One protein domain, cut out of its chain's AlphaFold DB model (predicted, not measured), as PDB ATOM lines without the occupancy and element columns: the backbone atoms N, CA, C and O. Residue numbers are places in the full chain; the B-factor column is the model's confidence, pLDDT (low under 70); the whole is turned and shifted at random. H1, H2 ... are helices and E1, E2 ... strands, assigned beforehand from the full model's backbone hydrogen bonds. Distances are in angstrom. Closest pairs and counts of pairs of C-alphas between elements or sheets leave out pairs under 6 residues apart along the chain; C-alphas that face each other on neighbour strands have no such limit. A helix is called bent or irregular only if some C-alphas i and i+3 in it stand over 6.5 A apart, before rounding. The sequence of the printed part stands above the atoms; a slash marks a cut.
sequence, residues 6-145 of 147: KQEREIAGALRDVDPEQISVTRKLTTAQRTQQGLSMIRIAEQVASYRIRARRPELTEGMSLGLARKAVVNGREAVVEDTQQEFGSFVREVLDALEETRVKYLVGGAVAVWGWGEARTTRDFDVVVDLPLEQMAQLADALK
ATOM      1  N   LYS A   6     164.297 155.804 104.772       84.25
ATOM      2  CA  LYS A   6     162.888 155.459 104.979       84.25
ATOM      3  C   LYS A   6     162.721 154.613 106.242       84.25
ATOM      4  O   LYS A   6     161.882 154.942 107.074       84.25
ATOM      5  N   GLN A   7     163.546 153.578 106.403       73.31
ATOM      6  CA  GLN A   7     163.536 152.717 107.589       73.31
ATOM      7  C   GLN A   7     163.887 153.506 108.852       73.31
ATOM      8  O   GLN A   7     163.242 153.323 109.878       73.31
ATOM      9  N   GLU A   8     164.848 154.429 108.781       77.69
ATOM     10  CA  GLU A   8     165.187 155.295 109.917       77.69
ATOM     11  C   GLU A   8     164.014 156.192 110.331       77.69
ATOM     12  O   GLU A   8     163.724 156.314 111.520       77.69
ATOM     13  N   ARG A   9     163.284 156.768 109.367       73.44
ATOM     14  CA  ARG A   9     162.084 157.574 109.647       73.44
ATOM     15  C   ARG A   9     160.934 156.756 110.223       73.44
ATOM     16  O   ARG A   9     160.257 157.236 111.127       73.44
ATOM     17  N   GLU A  10     160.712 155.546 109.721       71.19
ATOM     18  CA  GLU A  10     159.679 154.641 110.241       71.19
ATOM     19  C   GLU A  10     159.999 154.201 111.677       71.19
ATOM     20  O   GLU A  10     159.129 154.260 112.545       71.19
ATOM     21  N   ILE A  11     161.263 153.863 111.959       68.50
ATOM     22  CA  ILE A  11     161.732 153.521 113.311       68.50
ATOM     23  C   ILE A  11     161.606 154.727 114.251       68.50
ATOM     24  O   ILE A  11     161.078 154.590 115.353       68.50
ATOM     25  N   ALA A  12     162.035 155.917 113.822       70.50
ATOM     26  CA  ALA A  12     161.911 157.137 114.620       70.50
ATOM     27  C   ALA A  12     160.443 157.500 114.904       70.50
ATOM     28  O   ALA A  12     160.123 157.957 115.999       70.50
ATOM     29  N   GLY A  13     159.543 157.265 113.943       66.38
ATOM     30  CA  GLY A  13     158.104 157.431 114.130       66.38
ATOM     31  C   GLY A  13     157.524 156.452 115.151       66.38
ATOM     32  O   GLY A  13     156.764 156.869 116.019       66.38
ATOM     33  N   ALA A  14     157.925 155.180 115.093       64.31
ATOM     34  CA  ALA A  14     157.475 154.145 116.024       64.31
ATOM     35  C   ALA A  14     158.004 154.341 117.457       64.31
ATOM     36  O   ALA A  14     157.327 153.988 118.418       64.31
ATOM     37  N   LEU A  15     159.201 154.916 117.610       65.62
ATOM     38  CA  LEU A  15     159.824 155.184 118.911       65.62
ATOM     39  C   LEU A  15     159.424 156.533 119.523       65.62
ATOM     40  O   LEU A  15     159.790 156.808 120.662       65.62
ATOM     41  N   ARG A  16     158.693 157.380 118.790       61.31
ATOM     42  CA  ARG A  16     158.391 158.761 119.196       61.31
ATOM     43  C   ARG A  16     157.707 158.860 120.560       61.31
ATOM     44  O   ARG A  16     158.008 159.779 121.314       61.31
ATOM     45  N   ASP A  17     156.816 157.919 120.852       63.06
ATOM     46  CA  ASP A  17     155.991 157.920 122.064       63.06
ATOM     47  C   ASP A  17     156.520 156.945 123.131       63.06
ATOM     48  O   ASP A  17     155.836 156.632 124.106       63.06
ATOM     49  N   VAL A  18     157.741 156.441 122.944       62.81
ATOM     50  CA  VAL A  18     158.353 155.437 123.809       62.81
ATOM     51  C   VAL A  18     159.290 156.116 124.805       62.81
ATOM     52  O   VAL A  18     160.312 156.677 124.421       62.81
ATOM     53  N   ASP A  19     158.971 156.021 126.096       71.94
ATOM     54  CA  ASP A  19     159.825 156.524 127.174       71.94
ATOM     55  C   ASP A  19     161.003 155.552 127.443       71.94
ATOM     56  O   ASP A  19     160.787 154.410 127.882       71.94
ATOM     57  N   PRO A  20     162.268 155.965 127.207       68.06
ATOM     58  CA  PRO A  20     163.438 155.118 127.433       68.06
ATOM     59  C   PRO A  20     163.635 154.724 128.902       68.06
ATOM     60  O   PRO A  20     164.127 153.625 129.185       68.06
ATOM     61  N   GLU A  21     163.252 155.589 129.844       71.19
ATOM     62  CA  GLU A  21     163.330 155.284 131.272       71.19
ATOM     63  C   GLU A  21     162.308 154.210 131.633       71.19
ATOM     64  O   GLU A  21     162.659 153.229 132.299       71.19
ATOM     65  N   GLN A  22     161.088 154.310 131.098       64.81
ATOM     66  CA  GLN A  22     160.062 153.282 131.261       64.81
ATOM     67  C   GLN A  22     160.514 151.934 130.675       64.81
ATOM     68  O   GLN A  22     160.383 150.908 131.347       64.81
ATOM     69  N   ILE A  23     161.146 151.911 129.492       66.88
ATOM     70  CA  ILE A  23     161.763 150.686 128.946       66.88
ATOM     71  C   ILE A  23     162.790 150.110 129.921       66.88
ATOM     72  O   ILE A  23     162.830 148.895 130.136       66.88
ATOM     73  N   SER A  24     163.648 150.957 130.494       72.12
ATOM     74  CA  SER A  24     164.709 150.510 131.399       72.12
ATOM     75  C   SER A  24     164.153 149.844 132.663       72.12
ATOM     76  O   SER A  24     164.739 148.879 133.159       72.12
ATOM     77  N   VAL A  25     163.001 150.312 133.152       71.69
ATOM     78  CA  VAL A  25     162.274 149.724 134.281       71.69
ATOM     79  C   VAL A  25     161.634 148.402 133.865       71.69
ATOM     80  O   VAL A  25     161.878 147.381 134.507       71.69
ATOM     81  N   THR A  26     160.908 148.375 132.746       66.44
ATOM     82  CA  THR A  26     160.249 147.167 132.223       66.44
ATOM     83  C   THR A  26     161.250 146.048 131.901       66.44
ATOM     84  O   THR A  26     160.965 144.865 132.107       66.44
ATOM     85  N   ARG A  27     162.474 146.382 131.472       71.31
ATOM     86  CA  ARG A  27     163.558 145.405 131.254       71.31
ATOM     87  C   ARG A  27     164.037 144.715 132.533       71.31
ATOM     88  O   ARG A  27     164.544 143.601 132.440       71.31
ATOM     89  N   LYS A  28     163.876 145.342 133.703       79.00
ATOM     90  CA  LYS A  28     164.238 144.754 135.007       79.00
ATOM     91  C   LYS A  28     163.176 143.787 135.536       79.00
ATOM     92  O   LYS A  28     163.453 143.046 136.474       79.00
ATOM     93  N   LEU A  29     161.974 143.801 134.957       73.00
ATOM     94  CA  LEU A  29     160.871 142.934 135.355       73.00
ATOM     95  C   LEU A  29     160.998 141.546 134.717       73.00
ATOM     96  O   LEU A  29     161.410 141.405 133.560       73.00
ATOM     97  N   THR A  30     160.591 140.513 135.452       76.19
ATOM     98  CA  THR A  30     160.401 139.173 134.888       76.19
ATOM     99  C   THR A  30     159.214 139.166 133.923       76.19
ATOM    100  O   THR A  30     158.337 140.028 133.988       76.19
ATOM    101  N   THR A  31     159.135 138.164 133.043       67.25
ATOM    102  CA  THR A  31     157.973 137.987 132.153       67.25
ATOM    103  C   THR A  31     156.661 137.961 132.940       67.25
ATOM    104  O   THR A  31     155.728 138.666 132.576       67.25
ATOM    105  N   ALA A  32     156.615 137.250 134.072       63.00
ATOM    106  CA  ALA A  32     155.432 137.202 134.932       63.00
ATOM    107  C   ALA A  32     155.039 138.588 135.478       63.00
ATOM    108  O   ALA A  32     153.862 138.939 135.483       63.00
ATOM    109  N   GLN A  33     156.018 139.400 135.890       66.12
ATOM    110  CA  GLN A  33     155.775 140.757 136.388       66.12
ATOM    111  C   GLN A  33     155.278 141.701 135.286       66.12
ATOM    112  O   GLN A  33     154.371 142.491 135.536       66.12
ATOM    113  N   ARG A  34     155.817 141.602 134.064       62.75
ATOM    114  CA  ARG A  34     155.337 142.391 132.916       62.75
ATOM    115  C   ARG A  34     153.915 142.011 132.518       62.75
ATOM    116  O   ARG A  34     153.076 142.892 132.354       62.75
ATOM    117  N   THR A  35     153.612 140.715 132.482       63.34
ATOM    118  CA  THR A  35     152.246 140.226 132.256       63.34
ATOM    119  C   THR A  35     151.292 140.744 133.332       63.34
ATOM    120  O   THR A  35     150.225 141.262 133.013       63.34
ATOM    121  N   GLN A  36     151.679 140.680 134.612       67.44
ATOM    122  CA  GLN A  36     150.871 141.221 135.709       67.44
ATOM    123  C   GLN A  36     150.655 142.737 135.578       67.44
ATOM    124  O   GLN A  36     149.550 143.220 135.826       67.44
ATOM    125  N   GLN A  37     151.683 143.485 135.168       65.75
ATOM    126  CA  GLN A  37     151.591 144.921 134.907       65.75
ATOM    127  C   GLN A  37     150.570 145.210 133.798       65.75
ATOM    128  O   GLN A  37     149.650 145.995 134.025       65.75
ATOM    129  N   GLY A  38     150.650 144.516 132.659       64.50
ATOM    130  CA  GLY A  38     149.680 144.649 131.565       64.50
ATOM    131  C   GLY A  38     148.246 144.329 132.005       64.50
ATOM    132  O   GLY A  38     147.335 145.136 131.807       64.50
ATOM    133  N   LEU A  39     148.043 143.210 132.713       66.69
ATOM    134  CA  LEU A  39     146.733 142.823 133.258       66.69
ATOM    135  C   LEU A  39     146.177 143.850 134.260       66.69
ATOM    136  O   LEU A  39     144.968 144.096 134.299       66.69
ATOM    137  N   SER A  40     147.042 144.487 135.056       63.88
ATOM    138  CA  SER A  40     146.629 145.536 135.995       63.88
ATOM    139  C   SER A  40     146.107 146.783 135.274       63.88
ATOM    140  O   SER A  40     145.105 147.363 135.692       63.88
ATOM    141  N   MET A  41     146.717 147.148 134.142       64.19
ATOM    142  CA  MET A  41     146.277 148.283 133.331       64.19
ATOM    143  C   MET A  41     144.943 148.001 132.633       64.19
ATOM    144  O   MET A  41     144.093 148.888 132.570       64.19
ATOM    145  N   ILE A  42     144.714 146.761 132.185       69.62
ATOM    146  CA  ILE A  42     143.410 146.326 131.655       69.62
ATOM    147  C   ILE A  42     142.324 146.496 132.721       69.62
ATOM    148  O   ILE A  42     141.268 147.064 132.446       69.62
ATOM    149  N   ARG A  43     142.597 146.089 133.967       69.19
ATOM    150  CA  ARG A  43     141.651 146.257 135.080       69.19
ATOM    151  C   ARG A  43     141.325 147.730 135.350       69.19
ATOM    152  O   ARG A  43     140.161 148.051 135.583       69.19
ATOM    153  N   ILE A  44     142.314 148.624 135.289       65.62
ATOM    154  CA  ILE A  44     142.091 150.076 135.417       65.62
ATOM    155  C   ILE A  44     141.201 150.583 134.274       65.62
ATOM    156  O   ILE A  44     140.246 151.322 134.520       65.62
ATOM    157  N   ALA A  45     141.462 150.161 133.035       63.22
ATOM    158  CA  ALA A  45     140.647 150.541 131.883       63.22
ATOM    159  C   ALA A  45     139.185 150.072 132.028       63.22
ATOM    160  O   ALA A  45     138.264 150.859 131.803       63.22
ATOM    161  N   GLU A  46     138.962 148.837 132.487       73.06
ATOM    162  CA  GLU A  46     137.627 148.298 132.788       73.06
ATOM    163  C   GLU A  46     136.908 149.116 133.872       73.06
ATOM    164  O   GLU A  46     135.720 149.418 133.742       73.06
ATOM    165  N   GLN A  47     137.618 149.521 134.930       72.56
ATOM    166  CA  GLN A  47     137.062 150.345 136.008       72.56
ATOM    167  C   GLN A  47     136.675 151.746 135.524       72.56
ATOM    168  O   GLN A  47     135.586 152.227 135.845       72.56
ATOM    169  N   VAL A  48     137.519 152.390 134.715       66.88
ATOM    170  CA  VAL A  48     137.223 153.704 134.123       66.88
ATOM    171  C   VAL A  48     136.035 153.615 133.161       66.88
ATOM    172  O   VAL A  48     135.141 154.468 133.201       66.88
ATOM    173  N   ALA A  49     135.976 152.573 132.329       66.94
ATOM    174  CA  ALA A  49     134.841 152.318 131.446       66.94
ATOM    175  C   ALA A  49     133.548 152.096 132.248       66.94
ATOM    176  O   ALA A  49     132.546 152.765 131.993       66.94
ATOM    177  N   SER A  50     133.592 151.244 133.276       73.88
ATOM    178  CA  SER A  50     132.483 150.986 134.204       73.88
ATOM    179  C   SER A  50     131.990 152.268 134.887       73.88
ATOM    180  O   SER A  50     130.786 152.531 134.926       73.88
ATOM    181  N   TYR A  51     132.904 153.123 135.359       69.94
ATOM    182  CA  TYR A  51     132.568 154.431 135.925       69.94
ATOM    183  C   TYR A  51     131.811 155.316 134.920       69.94
ATOM    184  O   TYR A  51     130.745 155.847 135.235       69.94
ATOM    185  N   ARG A  52     132.312 155.440 133.683       69.12
ATOM    186  CA  ARG A  52     131.665 156.237 132.625       69.12
ATOM    187  C   ARG A  52     130.311 155.667 132.196       69.12
ATOM    188  O   ARG A  52     129.413 156.442 131.872       69.12
ATOM    189  N   ILE A  53     130.162 154.342 132.187       73.81
ATOM    190  CA  ILE A  53     128.894 153.660 131.904       73.81
ATOM    191  C   ILE A  53     127.867 154.015 132.983       73.81
ATOM    192  O   ILE A  53     126.790 154.494 132.639       73.81
ATOM    193  N   ARG A  54     128.219 153.889 134.270       87.75
ATOM    194  CA  ARG A  54     127.321 154.233 135.389       87.75
ATOM    195  C   ARG A  54     126.964 155.713 135.443       87.75
ATOM    196  O   ARG A  54     125.828 156.049 135.743       87.75
ATOM    197  N   ALA A  55     127.884 156.605 135.076       75.25
ATOM    198  CA  ALA A  55     127.581 158.034 134.981       75.25
ATOM    199  C   ALA A  55     126.475 158.349 133.950       75.25
ATOM    200  O   ALA A  55     125.761 159.336 134.098       75.25
ATOM    201  N   ARG A  56     126.333 157.521 132.904       78.31
ATOM    202  CA  ARG A  56     125.290 157.649 131.866       78.31
ATOM    203  C   ARG A  56     124.060 156.783 132.134       78.31
ATOM    204  O   ARG A  56     123.019 157.026 131.532       78.31
ATOM    205  N   ARG A  57     124.210 155.758 132.972       85.25
ATOM    206  CA  ARG A  57     123.202 154.756 133.327       85.25
ATOM    207  C   ARG A  57     123.274 154.474 134.833       85.25
ATOM    208  O   ARG A  57     123.847 153.454 135.230       85.25
ATOM    209  N   PRO A  58     122.782 155.403 135.679       87.19
ATOM    210  CA  PRO A  58     122.901 155.303 137.136       87.19
ATOM    211  C   PRO A  58     122.177 154.089 137.726       87.19
ATOM    212  O   PRO A  58     122.470 153.681 138.844       87.19
ATOM    213  N   GLU A  59     121.240 153.508 136.974       85.06
ATOM    214  CA  GLU A  59     120.511 152.292 137.319       85.06
ATOM    215  C   GLU A  59     121.380 151.024 137.305       85.06
ATOM    216  O   GLU A  59     120.988 150.004 137.871       85.06
ATOM    217  N   LEU A  60     122.551 151.063 136.660       76.62
ATOM    218  CA  LEU A  60     123.431 149.904 136.561       76.62
ATOM    219  C   LEU A  60     124.275 149.727 137.824       76.62
ATOM    220  O   LEU A  60     124.976 150.635 138.277       76.62
ATOM    221  N   THR A  61     124.282 148.498 138.336       84.19
ATOM    222  CA  THR A  61     125.216 148.092 139.390       84.19
ATOM    223  C   THR A  61     126.646 148.041 138.853       84.19
ATOM    224  O   THR A  61     126.879 147.903 137.651       84.19
ATOM    225  N   GLU A  62     127.629 148.111 139.751       79.12
ATOM    226  CA  GLU A  62     129.047 148.011 139.384       79.12
ATOM    227  C   GLU A  62     129.386 146.717 138.640       79.12
ATOM    228  O   GLU A  62     130.148 146.743 137.676       79.12
ATOM    229  N   GLY A  63     128.797 145.594 139.061       73.62
ATOM    230  CA  GLY A  63     128.978 144.305 138.399       73.62
ATOM    231  C   GLY A  63     128.449 144.323 136.966       73.62
ATOM    232  O   GLY A  63     129.151 143.900 136.055       73.62
ATOM    233  N   MET A  64     127.263 144.897 136.744       71.88
ATOM    234  CA  MET A  64     126.676 145.026 135.406       71.88
ATOM    235  C   MET A  64     127.504 145.944 134.503       71.88
ATOM    236  O   MET A  64     127.764 145.604 133.351       71.88
ATOM    237  N   SER A  65     127.961 147.094 135.009       70.31
ATOM    238  CA  SER A  65     128.783 148.019 134.223       70.31
ATOM    239  C   SER A  65     130.192 147.487 133.955       70.31
ATOM    240  O   SER A  65     130.739 147.751 132.886       70.31
ATOM    241  N   LEU A  66     130.768 146.701 134.872       71.19
ATOM    242  CA  LEU A  66     132.001 145.946 134.629       71.19
ATOM    243  C   LEU A  66     131.787 144.827 133.607       71.19
ATOM    244  O   LEU A  66     132.629 144.655 132.736       71.19
ATOM    245  N   GLY A  67     130.664 144.108 133.666       66.25
ATOM    246  CA  GLY A  67     130.283 143.122 132.650       66.25
ATOM    247  C   GLY A  67     130.234 143.745 131.256       66.25
ATOM    248  O   GLY A  67     130.921 143.281 130.348       66.25
ATOM    249  N   LEU A  68     129.539 144.882 131.122       66.75
ATOM    250  CA  LEU A  68     129.482 145.663 129.880       66.75
ATOM    251  C   LEU A  68     130.862 146.148 129.404       66.75
ATOM    252  O   LEU A  68     131.089 146.234 128.201       66.75
ATOM    253  N   ALA A  69     131.779 146.465 130.324       67.56
ATOM    254  CA  ALA A  69     133.152 146.845 129.990       67.56
ATOM    255  C   ALA A  69     134.040 145.647 129.584       67.56
ATOM    256  O   ALA A  69     135.040 145.849 128.901       67.56
ATOM    257  N   ARG A  70     133.692 144.420 130.001       67.81
ATOM    258  CA  ARG A  70     134.496 143.194 129.827       67.81
ATOM    259  C   ARG A  70     134.129 142.368 128.596       67.81
ATOM    260  O   ARG A  70     135.015 141.752 128.012       67.81
ATOM    261  N   LYS A  71     132.848 142.299 128.227       58.81
ATOM    262  CA  LYS A  71     132.357 141.504 127.089       58.81
ATOM    263  C   LYS A  71     130.934 141.965 126.765       58.81
ATOM    264  O   LYS A  71     130.049 141.889 127.609       58.81
ATOM    265  N   ALA A  72     130.692 142.450 125.554       42.25
ATOM    266  CA  ALA A  72     129.335 142.717 125.095       42.25
ATOM    267  C   ALA A  72     128.776 141.472 124.389       42.25
ATOM    268  O   ALA A  72     129.072 141.246 123.221       42.25
ATOM    269  N   VAL A  73     127.922 140.710 125.077       45.06
ATOM    270  CA  VAL A  73     126.736 140.107 124.448       45.06
ATOM    271  C   VAL A  73     125.540 140.600 125.248       45.06
ATOM    272  O   VAL A  73     125.375 140.271 126.417       45.06
ATOM    273  N   VAL A  74     124.734 141.461 124.631       44.50
ATOM    274  CA  VAL A  74     123.495 141.964 125.226       44.50
ATOM    275  C   VAL A  74     122.368 141.062 124.745       44.50
ATOM    276  O   VAL A  74     121.919 141.205 123.610       44.50
ATOM    277  N   ASN A  75     121.891 140.157 125.599       44.19
ATOM    278  CA  ASN A  75     120.649 139.430 125.345       44.19
ATOM    279  C   ASN A  75     119.502 140.136 126.083       44.19
ATOM    280  O   ASN A  75     119.200 139.869 127.245       44.19
ATOM    281  N   GLY A  76     118.889 141.111 125.411       61.31
ATOM    282  CA  GLY A  76     117.694 141.808 125.890       61.31
ATOM    283  C   GLY A  76     117.925 142.771 127.064       61.31
ATOM    284  O   GLY A  76     117.902 143.983 126.859       61.31
ATOM    285  N   ARG A  77     118.071 142.262 128.298       48.62
ATOM    286  CA  ARG A  77     118.071 143.066 129.546       48.62
ATOM    287  C   ARG A  77     119.043 142.617 130.641       48.62
ATOM    288  O   ARG A  77     119.159 143.323 131.638       48.62
ATOM    289  N   GLU A  78     119.753 141.505 130.477       46.12
ATOM    290  CA  GLU A  78     120.690 141.007 131.491       46.12
ATOM    291  C   GLU A  78     122.137 141.096 131.001       46.12
ATOM    292  O   GLU A  78     122.467 140.676 129.892       46.12
ATOM    293  N   ALA A  79     122.999 141.672 131.841       48.22
ATOM    294  CA  ALA A  79     124.445 141.629 131.676       48.22
ATOM    295  C   ALA A  79     124.976 140.475 132.533       48.22
ATOM    296  O   ALA A  79     125.025 140.587 133.759       48.22
ATOM    297  N   VAL A  80     125.344 139.368 131.893       49.56
ATOM    298  CA  VAL A  80     125.990 138.239 132.571       49.56
ATOM    299  C   VAL A  80     127.480 138.549 132.702       49.56
ATOM    300  O   VAL A  80     128.154 138.837 131.714       49.56
ATOM    301  N   VAL A  81     127.995 138.532 133.933       45.50
ATOM    302  CA  VAL A  81     129.435 138.631 134.199       45.50
ATOM    303  C   VAL A  81     130.004 137.218 134.159       45.50
ATOM    304  O   VAL A  81     130.011 136.525 135.171       45.50
ATOM    305  N   GLU A  82     130.466 136.782 132.993       49.56
ATOM    306  CA  GLU A  82     131.326 135.600 132.901       49.56
ATOM    307  C   GLU A  82     132.753 135.994 133.324       49.56
ATOM    308  O   GLU A  82     133.270 137.040 132.892       49.56
ATOM    309  N   ASP A  83     133.406 135.183 134.169       51.28
ATOM    310  CA  ASP A  83     134.836 135.338 134.481       51.28
ATOM    311  C   ASP A  83     135.690 134.888 133.289       51.28
ATOM    312  O   ASP A  83     136.330 133.843 133.232       51.28
ATOM    313  N   THR A  84     135.669 135.753 132.294       54.75
ATOM    314  CA  THR A  84     136.239 135.533 130.970       54.75
ATOM    315  C   THR A  84     137.752 135.676 130.958       54.75
ATOM    316  O   THR A  84     138.381 135.371 129.949       54.75
ATOM    317  N   GLN A  85     138.354 136.139 132.062       55.66
ATOM    318  CA  GLN A  85     139.809 136.200 132.194       55.66
ATOM    319  C   GLN A  85     140.392 134.804 132.420       55.66
ATOM    320  O   GLN A  85     141.404 134.467 131.805       55.66
ATOM    321  N   GLN A  86     139.748 133.983 133.257       55.75
ATOM    322  CA  GLN A  86     140.206 132.621 133.525       55.75
ATOM    323  C   GLN A  86     139.963 131.688 132.327       55.75
ATOM    324  O   GLN A  86     140.820 130.861 132.007       55.75
ATOM    325  N   GLU A  87     138.851 131.878 131.615       68.69
ATOM    326  CA  GLU A  87     138.543 131.166 130.368       68.69
ATOM    327  C   GLU A  87     139.518 131.534 129.246       68.69
ATOM    328  O   GLU A  87     140.093 130.648 128.623       68.69
ATOM    329  N   PHE A  88     139.789 132.829 129.030       71.56
ATOM    330  CA  PHE A  88     140.736 133.259 127.997       71.56
ATOM    331  C   PHE A  88     142.165 132.787 128.290       71.56
ATOM    332  O   PHE A  88     142.872 132.357 127.385       71.56
ATOM    333  N   GLY A  89     142.594 132.820 129.557       70.88
ATOM    334  CA  GLY A  89     143.894 132.277 129.955       70.88
ATOM    335  C   GLY A  89     144.007 130.768 129.723       70.88
ATOM    336  O   GLY A  89     145.041 130.300 129.247       70.88
ATOM    337  N   SER A  90     142.941 130.017 130.022       74.06
ATOM    338  CA  SER A  90     142.873 128.572 129.753       74.06
ATOM    339  C   SER A  90     142.928 128.286 128.253       74.06
ATOM    340  O   SER A  90     143.756 127.483 127.835       74.06
ATOM    341  N   PHE A  91     142.163 129.033 127.455       79.62
ATOM    342  CA  PHE A  91     142.163 128.950 125.996       79.62
ATOM    343  C   PHE A  91     143.549 129.227 125.391       79.62
ATOM    344  O   PHE A  91     144.056 128.432 124.604       79.62
ATOM    345  N   VAL A  92     144.212 130.323 125.784       80.44
ATOM    346  CA  VAL A  92     145.560 130.655 125.284       80.44
ATOM    347  C   VAL A  92     146.549 129.532 125.601       80.44
ATOM    348  O   VAL A  92     147.337 129.152 124.738       80.44
ATOM    349  N   ARG A  93     146.499 128.974 126.817       79.50
ATOM    350  CA  ARG A  93     147.340 127.831 127.192       79.50
ATOM    351  C   ARG A  93     147.042 126.609 126.325       79.50
ATOM    352  O   ARG A  93     147.973 126.006 125.816       79.50
ATOM    353  N   GLU A  94     145.774 126.271 126.128       81.50
ATOM    354  CA  GLU A  94     145.365 125.104 125.341       81.50
ATOM    355  C   GLU A  94     145.809 125.185 123.879       81.50
ATOM    356  O   GLU A  94     146.222 124.168 123.317       81.50
ATOM    357  N   VAL A  95     145.777 126.376 123.278       81.00
ATOM    358  CA  VAL A  95     146.301 126.601 121.923       81.00
ATOM    359  C   VAL A  95     147.828 126.481 121.897       81.00
ATOM    360  O   VAL A  95     148.368 125.847 120.994       81.00
ATOM    361  N   LEU A  96     148.535 127.049 122.881       78.56
ATOM    362  CA  LEU A  96     149.994 126.915 122.983       78.56
ATOM    363  C   LEU A  96     150.413 125.449 123.153       78.56
ATOM    364  O   LEU A  96     151.302 124.995 122.440       78.56
ATOM    365  N   ASP A  97     149.734 124.695 124.019       80.50
ATOM    366  CA  ASP A  97     149.998 123.270 124.224       80.50
ATOM    367  C   ASP A  97     149.841 122.484 122.909       80.50
ATOM    368  O   ASP A  97     150.709 121.687 122.563       80.50
ATOM    369  N   ALA A  98     148.802 122.765 122.111       80.88
ATOM    370  CA  ALA A  98     148.605 122.122 120.807       80.88
ATOM    371  C   ALA A  98     149.723 122.452 119.794       80.88
ATOM    372  O   ALA A  98     150.166 121.583 119.031       80.88
ATOM    373  N   LEU A  99     150.211 123.697 119.778       78.56
ATOM    374  CA  LEU A  99     151.323 124.113 118.914       78.56
ATOM    375  C   LEU A  99     152.641 123.430 119.312       78.56
ATOM    376  O   LEU A  99     153.400 122.985 118.448       78.56
ATOM    377  N   GLU A 100     152.891 123.289 120.614       77.94
ATOM    378  CA  GLU A 100     154.066 122.594 121.148       77.94
ATOM    379  C   GLU A 100     153.998 121.074 120.903       77.94
ATOM    380  O   GLU A 100     154.982 120.469 120.465       77.94
ATOM    381  N   GLU A 101     152.833 120.445 121.109       81.25
ATOM    382  CA  GLU A 101     152.585 119.017 120.835       81.25
ATOM    383  C   GLU A 101     152.864 118.660 119.368       81.25
ATOM    384  O   GLU A 101     153.465 117.623 119.064       81.25
ATOM    385  N   THR A 102     152.467 119.545 118.452       79.62
ATOM    386  CA  THR A 102     152.679 119.387 117.006       79.62
ATOM    387  C   THR A 102     154.079 119.814 116.552       79.62
ATOM    388  O   THR A 102     154.448 119.572 115.402       79.62
ATOM    389  N   ARG A 103     154.897 120.380 117.455       79.50
ATOM    390  CA  ARG A 103     156.250 120.914 117.193       79.50
ATOM    391  C   ARG A 103     156.286 121.952 116.070       79.50
ATOM    392  O   ARG A 103     157.301 122.099 115.380       79.50
ATOM    393  N   VAL A 104     155.183 122.666 115.890       78.00
ATOM    394  CA  VAL A 104     155.059 123.737 114.907       78.00
ATOM    395  C   VAL A 104     155.786 124.953 115.452       78.00
ATOM    396  O   VAL A 104     155.611 125.335 116.606       78.00
ATOM    397  N   LYS A 105     156.625 125.588 114.633       80.44
ATOM    398  CA  LYS A 105     157.246 126.851 115.038       80.44
ATOM    399  C   LYS A 105     156.197 127.949 114.977       80.44
ATOM    400  O   LYS A 105     155.518 128.093 113.962       80.44
ATOM    401  N   TYR A 106     156.099 128.751 116.029       81.50
ATOM    402  CA  TYR A 106     155.125 129.831 116.090       81.50
ATOM    403  C   TYR A 106     155.691 131.105 116.716       81.50
ATOM    404  O   TYR A 106     156.714 131.101 117.402       81.50
ATOM    405  N   LEU A 107     154.996 132.210 116.466       76.94
ATOM    406  CA  LEU A 107     155.204 133.507 117.093       76.94
ATOM    407  C   LEU A 107     153.856 134.027 117.585       76.94
ATOM    408  O   LEU A 107     152.907 134.133 116.810       76.94
ATOM    409  N   VAL A 108     153.786 134.381 118.867       76.69
ATOM    410  CA  VAL A 108     152.629 135.082 119.434       76.69
ATOM    411  C   VAL A 108     152.705 136.557 119.051       76.69
ATOM    412  O   VAL A 108     153.747 137.192 119.217       76.69
ATOM    413  N   GLY A 109     151.598 137.095 118.546       77.69
ATOM    414  CA  GLY A 109     151.432 138.486 118.148       77.69
ATOM    415  C   GLY A 109     150.340 139.204 118.943       77.69
ATOM    416  O   GLY A 109     149.897 138.755 120.003       77.69
ATOM    417  N   GLY A 110     149.918 140.354 118.419       76.75
ATOM    418  CA  GLY A 110     148.706 141.026 118.882       76.75
ATOM    419  C   GLY A 110     148.729 141.491 120.335       76.75
ATOM    420  O   GLY A 110     149.774 141.843 120.892       76.75
ATOM    421  N   ALA A 111     147.543 141.507 120.948       72.50
ATOM    422  CA  ALA A 111     147.358 141.944 122.328       72.50
ATOM    423  C   ALA A 111     148.163 141.098 123.325       72.50
ATOM    424  O   ALA A 111     148.817 141.648 124.210       72.50
ATOM    425  N   VAL A 112     148.186 139.776 123.139       71.38
ATOM    426  CA  VAL A 112     148.887 138.849 124.039       71.38
ATOM    427  C   VAL A 112     150.406 139.060 124.005       71.38
ATOM    428  O   VAL A 112     151.047 139.038 125.057       71.38
ATOM    429  N   ALA A 113     150.994 139.343 122.837       72.06
ATOM    430  CA  ALA A 113     152.431 139.613 122.731       72.06
ATOM    431  C   ALA A 113     152.854 140.891 123.470       72.06
ATOM    432  O   ALA A 113     153.884 140.910 124.148       72.06
ATOM    433  N   VAL A 114     152.058 141.961 123.370       69.75
ATOM    434  CA  VAL A 114     152.402 143.255 123.984       69.75
ATOM    435  C   VAL A 114     152.162 143.278 125.497       69.75
ATOM    436  O   VAL A 114     152.812 144.048 126.208       69.75
ATOM    437  N   TRP A 115     151.338 142.371 126.036       66.62
ATOM    438  CA  TRP A 115     151.229 142.170 127.488       66.62
ATOM    439  C   TRP A 115     152.552 141.729 128.114       66.62
ATOM    440  O   TRP A 115     152.872 142.149 129.226       66.62
ATOM    441  N   GLY A 116     153.371 140.960 127.386       55.94
ATOM    442  CA  GLY A 116     154.728 140.603 127.806       55.94
ATOM    443  C   GLY A 116     155.664 141.808 127.960       55.94
ATOM    444  O   GLY A 116     156.704 141.683 128.605       55.94
ATOM    445  N   TRP A 117     155.275 142.969 127.421       58.44
ATOM    446  CA  TRP A 117     155.952 144.263 127.532       58.44
ATOM    447  C   TRP A 117     155.205 145.256 128.435       58.44
ATOM    448  O   TRP A 117     155.642 146.394 128.587       58.44
ATOM    449  N   GLY A 118     154.114 144.825 129.077       51.81
ATOM    450  CA  GLY A 118     153.320 145.652 129.983       51.81
ATOM    451  C   GLY A 118     152.432 146.685 129.283       51.81
ATOM    452  O   GLY A 118     151.981 147.619 129.940       51.81
ATOM    453  N   GLU A 119     152.169 146.552 127.981       63.03
ATOM    454  CA  GLU A 119     151.282 147.478 127.270       63.03
ATOM    455  C   GLU A 119     149.806 147.104 127.441       63.03
ATOM    456  O   GLU A 119     149.411 145.943 127.313       63.03
ATOM    457  N   ALA A 120     148.964 148.111 127.687       56.16
ATOM    458  CA  ALA A 120     147.523 147.921 127.776       56.16
ATOM    459  C   ALA A 120     146.887 147.777 126.388       56.16
ATOM    460  O   ALA A 120     147.119 148.578 125.480       56.16
ATOM    461  N   ARG A 121     146.004 146.789 126.256       64.44
ATOM    462  CA  ARG A 121     145.138 146.596 125.091       64.44
ATOM    463  C   ARG A 121     143.728 146.264 125.556       64.44
ATOM    464  O   ARG A 121     143.543 145.612 126.577       64.44
ATOM    465  N   THR A 122     142.745 146.746 124.807       55.94
ATOM    466  CA  THR A 122     141.320 146.497 125.063       55.94
ATOM    467  C   THR A 122     140.775 145.320 124.256       55.94
ATOM    468  O   THR A 122     139.668 144.867 124.536       55.94
ATOM    469  N   THR A 123     141.525 144.827 123.265       60.72
ATOM    470  CA  THR A 123     141.164 143.641 122.485       60.72
ATOM    471  C   THR A 123     141.543 142.365 123.238       60.72
ATOM    472  O   THR A 123     142.476 142.347 124.044       60.72
ATOM    473  N   ARG A 124     140.754 141.311 123.013       64.56
ATOM    474  CA  ARG A 124     140.942 139.970 123.583       64.56
ATOM    475  C   ARG A 124     140.954 138.938 122.456       64.56
ATOM    476  O   ARG A 124     140.103 138.059 122.382       64.56
ATOM    477  N   ASP A 125     141.894 139.133 121.550       72.44
ATOM    478  CA  ASP A 125     142.272 138.265 120.445       72.44
ATOM    479  C   ASP A 125     143.606 137.572 120.764       72.44
ATOM    480  O   ASP A 125     144.465 138.129 121.454       72.44
ATOM    481  N   PHE A 126     143.770 136.334 120.292       77.69
ATOM    482  CA  PHE A 126     145.039 135.614 120.369       77.69
ATOM    483  C   PHE A 126     145.591 135.415 118.960       77.69
ATOM    484  O   PHE A 126     145.212 134.483 118.254       77.69
ATOM    485  N   ASP A 127     146.469 136.327 118.551       81.50
ATOM    486  CA  ASP A 127     147.128 136.273 117.251       81.50
ATOM    487  C   ASP A 127     148.355 135.364 117.316       81.50
ATOM    488  O   ASP A 127     149.266 135.585 118.119       81.50
ATOM    489  N   VAL A 128     148.409 134.370 116.432       79.69
ATOM    490  CA  VAL A 128     149.559 133.473 116.302       79.69
ATOM    491  C   VAL A 128     149.942 133.348 114.835       79.69
ATOM    492  O   VAL A 128     149.102 133.083 113.978       79.69
ATOM    493  N   VAL A 129     151.230 133.522 114.543       83.25
ATOM    494  CA  VAL A 129     151.819 133.204 113.239       83.25
ATOM    495  C   VAL A 129     152.501 131.852 113.358       83.25
ATOM    496  O   VAL A 129     153.356 131.682 114.224       83.25
ATOM    497  N   VAL A 130     152.142 130.905 112.496       82.31
ATOM    498  CA  VAL A 130     152.711 129.553 112.475       82.31
ATOM    499  C   VAL A 130     153.511 129.324 111.194       82.31
ATOM    500  O   VAL A 130     153.067 129.685 110.105       82.31
ATOM    501  N   ASP A 131     154.692 128.726 111.322       82.38
ATOM    502  CA  ASP A 131     155.476 128.191 110.207       82.38
ATOM    503  C   ASP A 131     155.099 126.716 110.038       82.38
ATOM    504  O   ASP A 131     155.606 125.837 110.741       82.38
ATOM    505  N   LEU A 132     154.116 126.483 109.167       79.19
ATOM    506  CA  LEU A 132     153.435 125.204 109.021       79.19
ATOM    507  C   LEU A 132     153.487 124.730 107.562       79.19
ATOM    508  O   LEU A 132     152.854 125.349 106.699       79.19
ATOM    509  N   PRO A 133     154.186 123.619 107.269       81.25
ATOM    510  CA  PRO A 133     154.065 122.938 105.986       81.25
ATOM    511  C   PRO A 133     152.610 122.526 105.727       81.25
ATOM    512  O   PRO A 133     151.902 122.116 106.649       81.25
ATOM    513  N   LEU A 134     152.162 122.608 104.472       80.19
ATOM    514  CA  LEU A 134     150.780 122.310 104.062       80.19
ATOM    515  C   LEU A 134     150.302 120.933 104.547       80.19
ATOM    516  O   LEU A 134     149.139 120.763 104.906       80.19
ATOM    517  N   GLU A 135     151.213 119.967 104.611       80.88
ATOM    518  CA  GLU A 135     150.958 118.590 105.027       80.88
ATOM    519  C   GLU A 135     150.590 118.477 106.515       80.88
ATOM    520  O   GLU A 135     149.893 117.544 106.908       80.88
ATOM    521  N   GLN A 136     151.027 119.431 107.342       80.00
ATOM    522  CA  GLN A 136     150.761 119.466 108.785       80.00
ATOM    523  C   GLN A 136     149.499 120.268 109.135       80.00
ATOM    524  O   GLN A 136     149.050 120.255 110.281       80.00
ATOM    525  N   MET A 137     148.884 120.934 108.151       82.06
ATOM    526  CA  MET A 137     147.703 121.772 108.362       82.06
ATOM    527  C   MET A 137     146.498 120.978 108.868       82.06
ATOM    528  O   MET A 137     145.812 121.430 109.781       82.06
ATOM    529  N   ALA A 138     146.274 119.774 108.336       83.12
ATOM    530  CA  ALA A 138     145.192 118.903 108.790       83.12
ATOM    531  C   ALA A 138     145.400 118.434 110.241       83.12
ATOM    532  O   ALA A 138     144.468 118.462 111.036       83.12
ATOM    533  N   GLN A 139     146.637 118.077 110.600       82.12
ATOM    534  CA  GLN A 139     146.973 117.625 111.949       82.12
ATOM    535  C   GLN A 139     146.766 118.731 112.991       82.12
ATOM    536  O   GLN A 139     146.207 118.473 114.055       82.12
ATOM    537  N   LEU A 140     147.190 119.962 112.684       79.44
ATOM    538  CA  LEU A 140     146.960 121.105 113.565       79.44
ATOM    539  C   LEU A 140     145.465 121.436 113.676       79.44
ATOM    540  O   LEU A 140     144.979 121.697 114.774       79.44
ATOM    541  N   ALA A 141     144.729 121.400 112.562       83.31
ATOM    542  CA  ALA A 141     143.291 121.654 112.564       83.31
ATOM    543  C   ALA A 141     142.528 120.645 113.436       83.31
ATOM    544  O   ALA A 141     141.662 121.055 114.203       83.31
ATOM    545  N   ASP A 142     142.876 119.357 113.368       84.44
ATOM    546  CA  ASP A 142     142.269 118.325 114.215       84.44
ATOM    547  C   ASP A 142     142.629 118.514 115.697       84.44
ATOM    548  O   ASP A 142     141.753 118.407 116.552       84.44
ATOM    549  N   ALA A 143     143.879 118.874 116.017       81.25
ATOM    550  CA  ALA A 143     144.309 119.128 117.398       81.25
ATOM    551  C   ALA A 143     143.588 120.318 118.064       81.25
ATOM    552  O   ALA A 143     143.468 120.358 119.290       81.25
ATOM    553  N   LEU A 144     143.117 121.278 117.259       79.94
ATOM    554  CA  LEU A 144     142.395 122.473 117.706       79.94
ATOM    555  C   LEU A 144     140.866 122.312 117.698       79.94
ATOM    556  O   LEU A 144     140.169 123.179 118.209       79.94
ATOM    557  N   LYS A 145     140.328 121.249 117.092       78.94
ATOM    558  CA  LYS A 145     138.897 121.140 116.763       78.94
ATOM    559  C   LYS A 145     137.978 120.941 117.972       78.94
ATOM    560  O   LYS A 145     136.835 121.386 117.931       78.94
TER     561      LYS A 145
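What this domain is: This is residues 6 to 145 of the 147 residues of an uncharacterized protein of Caldilineaceae bacterium SB0670_bin_27 (UniProt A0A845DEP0). A small two-stranded ribbon, E1 and E2, lies at one end of a loose frame of helices whose two long sides, H3 and H5, stay apart; H6 links the ribbon to H3, H4 packs on H3 toward its far end, and H7 packs on H5 near the ribbon. Residues 6 to 22, with H1 and the first residues of H2, stick out from this body. The printed part has 140 residues, with seven named helices and two named strands in the order H1 H2 H3 H4 H5 E1 H6 E2 H7; the class is mostly helix, and the sheet, E1 - E2, is antiparallel. The whole is loose, with a radius of gyration of the C-alphas of 19.1 A, and spans 54 by 44 by 31 A.

Where its parts are: E1 is residues 105 to 108, 10.4 A long, and E2 residues 128 to 131, 10.0 A. H5, residues 84 to 101, is 25.4 A long. H6 is residues 110 to 115, 9.0 A. H3, residues 31 to 56, is the longest helix at 38.1 A, beginning at C-alpha 31 (157.973, 137.987, 132.153). H4 is residues 62 to 70, 12.0 A; H2 residues 20 to 26, 9.8 A. H1, residues 6 to 15, 14.3 A, begins at C-alpha 6 (162.888, 155.459, 104.979). H7, residues 134 to 145, 17.4 A, ends at C-alpha 145 (138.897, 121.140, 116.763); it is only just irregular, C-alphas 135 and 138 being 6.9 A apart.

How they stand to each other: E1 and E2 are antiparallel, at 161 degrees, with N 107 and O 129 2.8 A apart and N 129 and O 107 2.9 A apart, both within hydrogen-bond range. The closest C-alphas of H5 and E1, Leu 99 and Tyr 106, are 7.4 A apart. H5 touches H7 with residues 95 to 99 alone, closest C-alphas Ala 98 and Ala 143 at 6.2 A; they run opposite ways at a steep tilt of 36 degrees, only just past shallow. H6 touches H3, closest C-alphas Trp 115 and Gly 38 at 5.0 A, only just about perpendicular at 70.5 degrees. H3 touches H4 at a steep tilt of 61 degrees, opposite ways, closest C-alphas Ser 50 and Ser 65 at 4.7 A. H2 and H3 are close but not clearly touching, closest C-alphas Thr 26 and Arg 34 at 6.9 A. H1 and H2 are apart. In H1 to H6 every O i to N i+4 pair is within hydrogen-bond range; in H7, 6 of 8.

The domain as a whole: The C-alphas farthest apart, Pro 58 and Glu 135, are 56.3 A apart. The printed part has no cut. The links H4 to H5 and H6 to E2 are long. The mean pLDDT of the printed part is 70.4, and 62 residues are under 70, among them residues 31 to 45, 67 to 87 and 114 to 124.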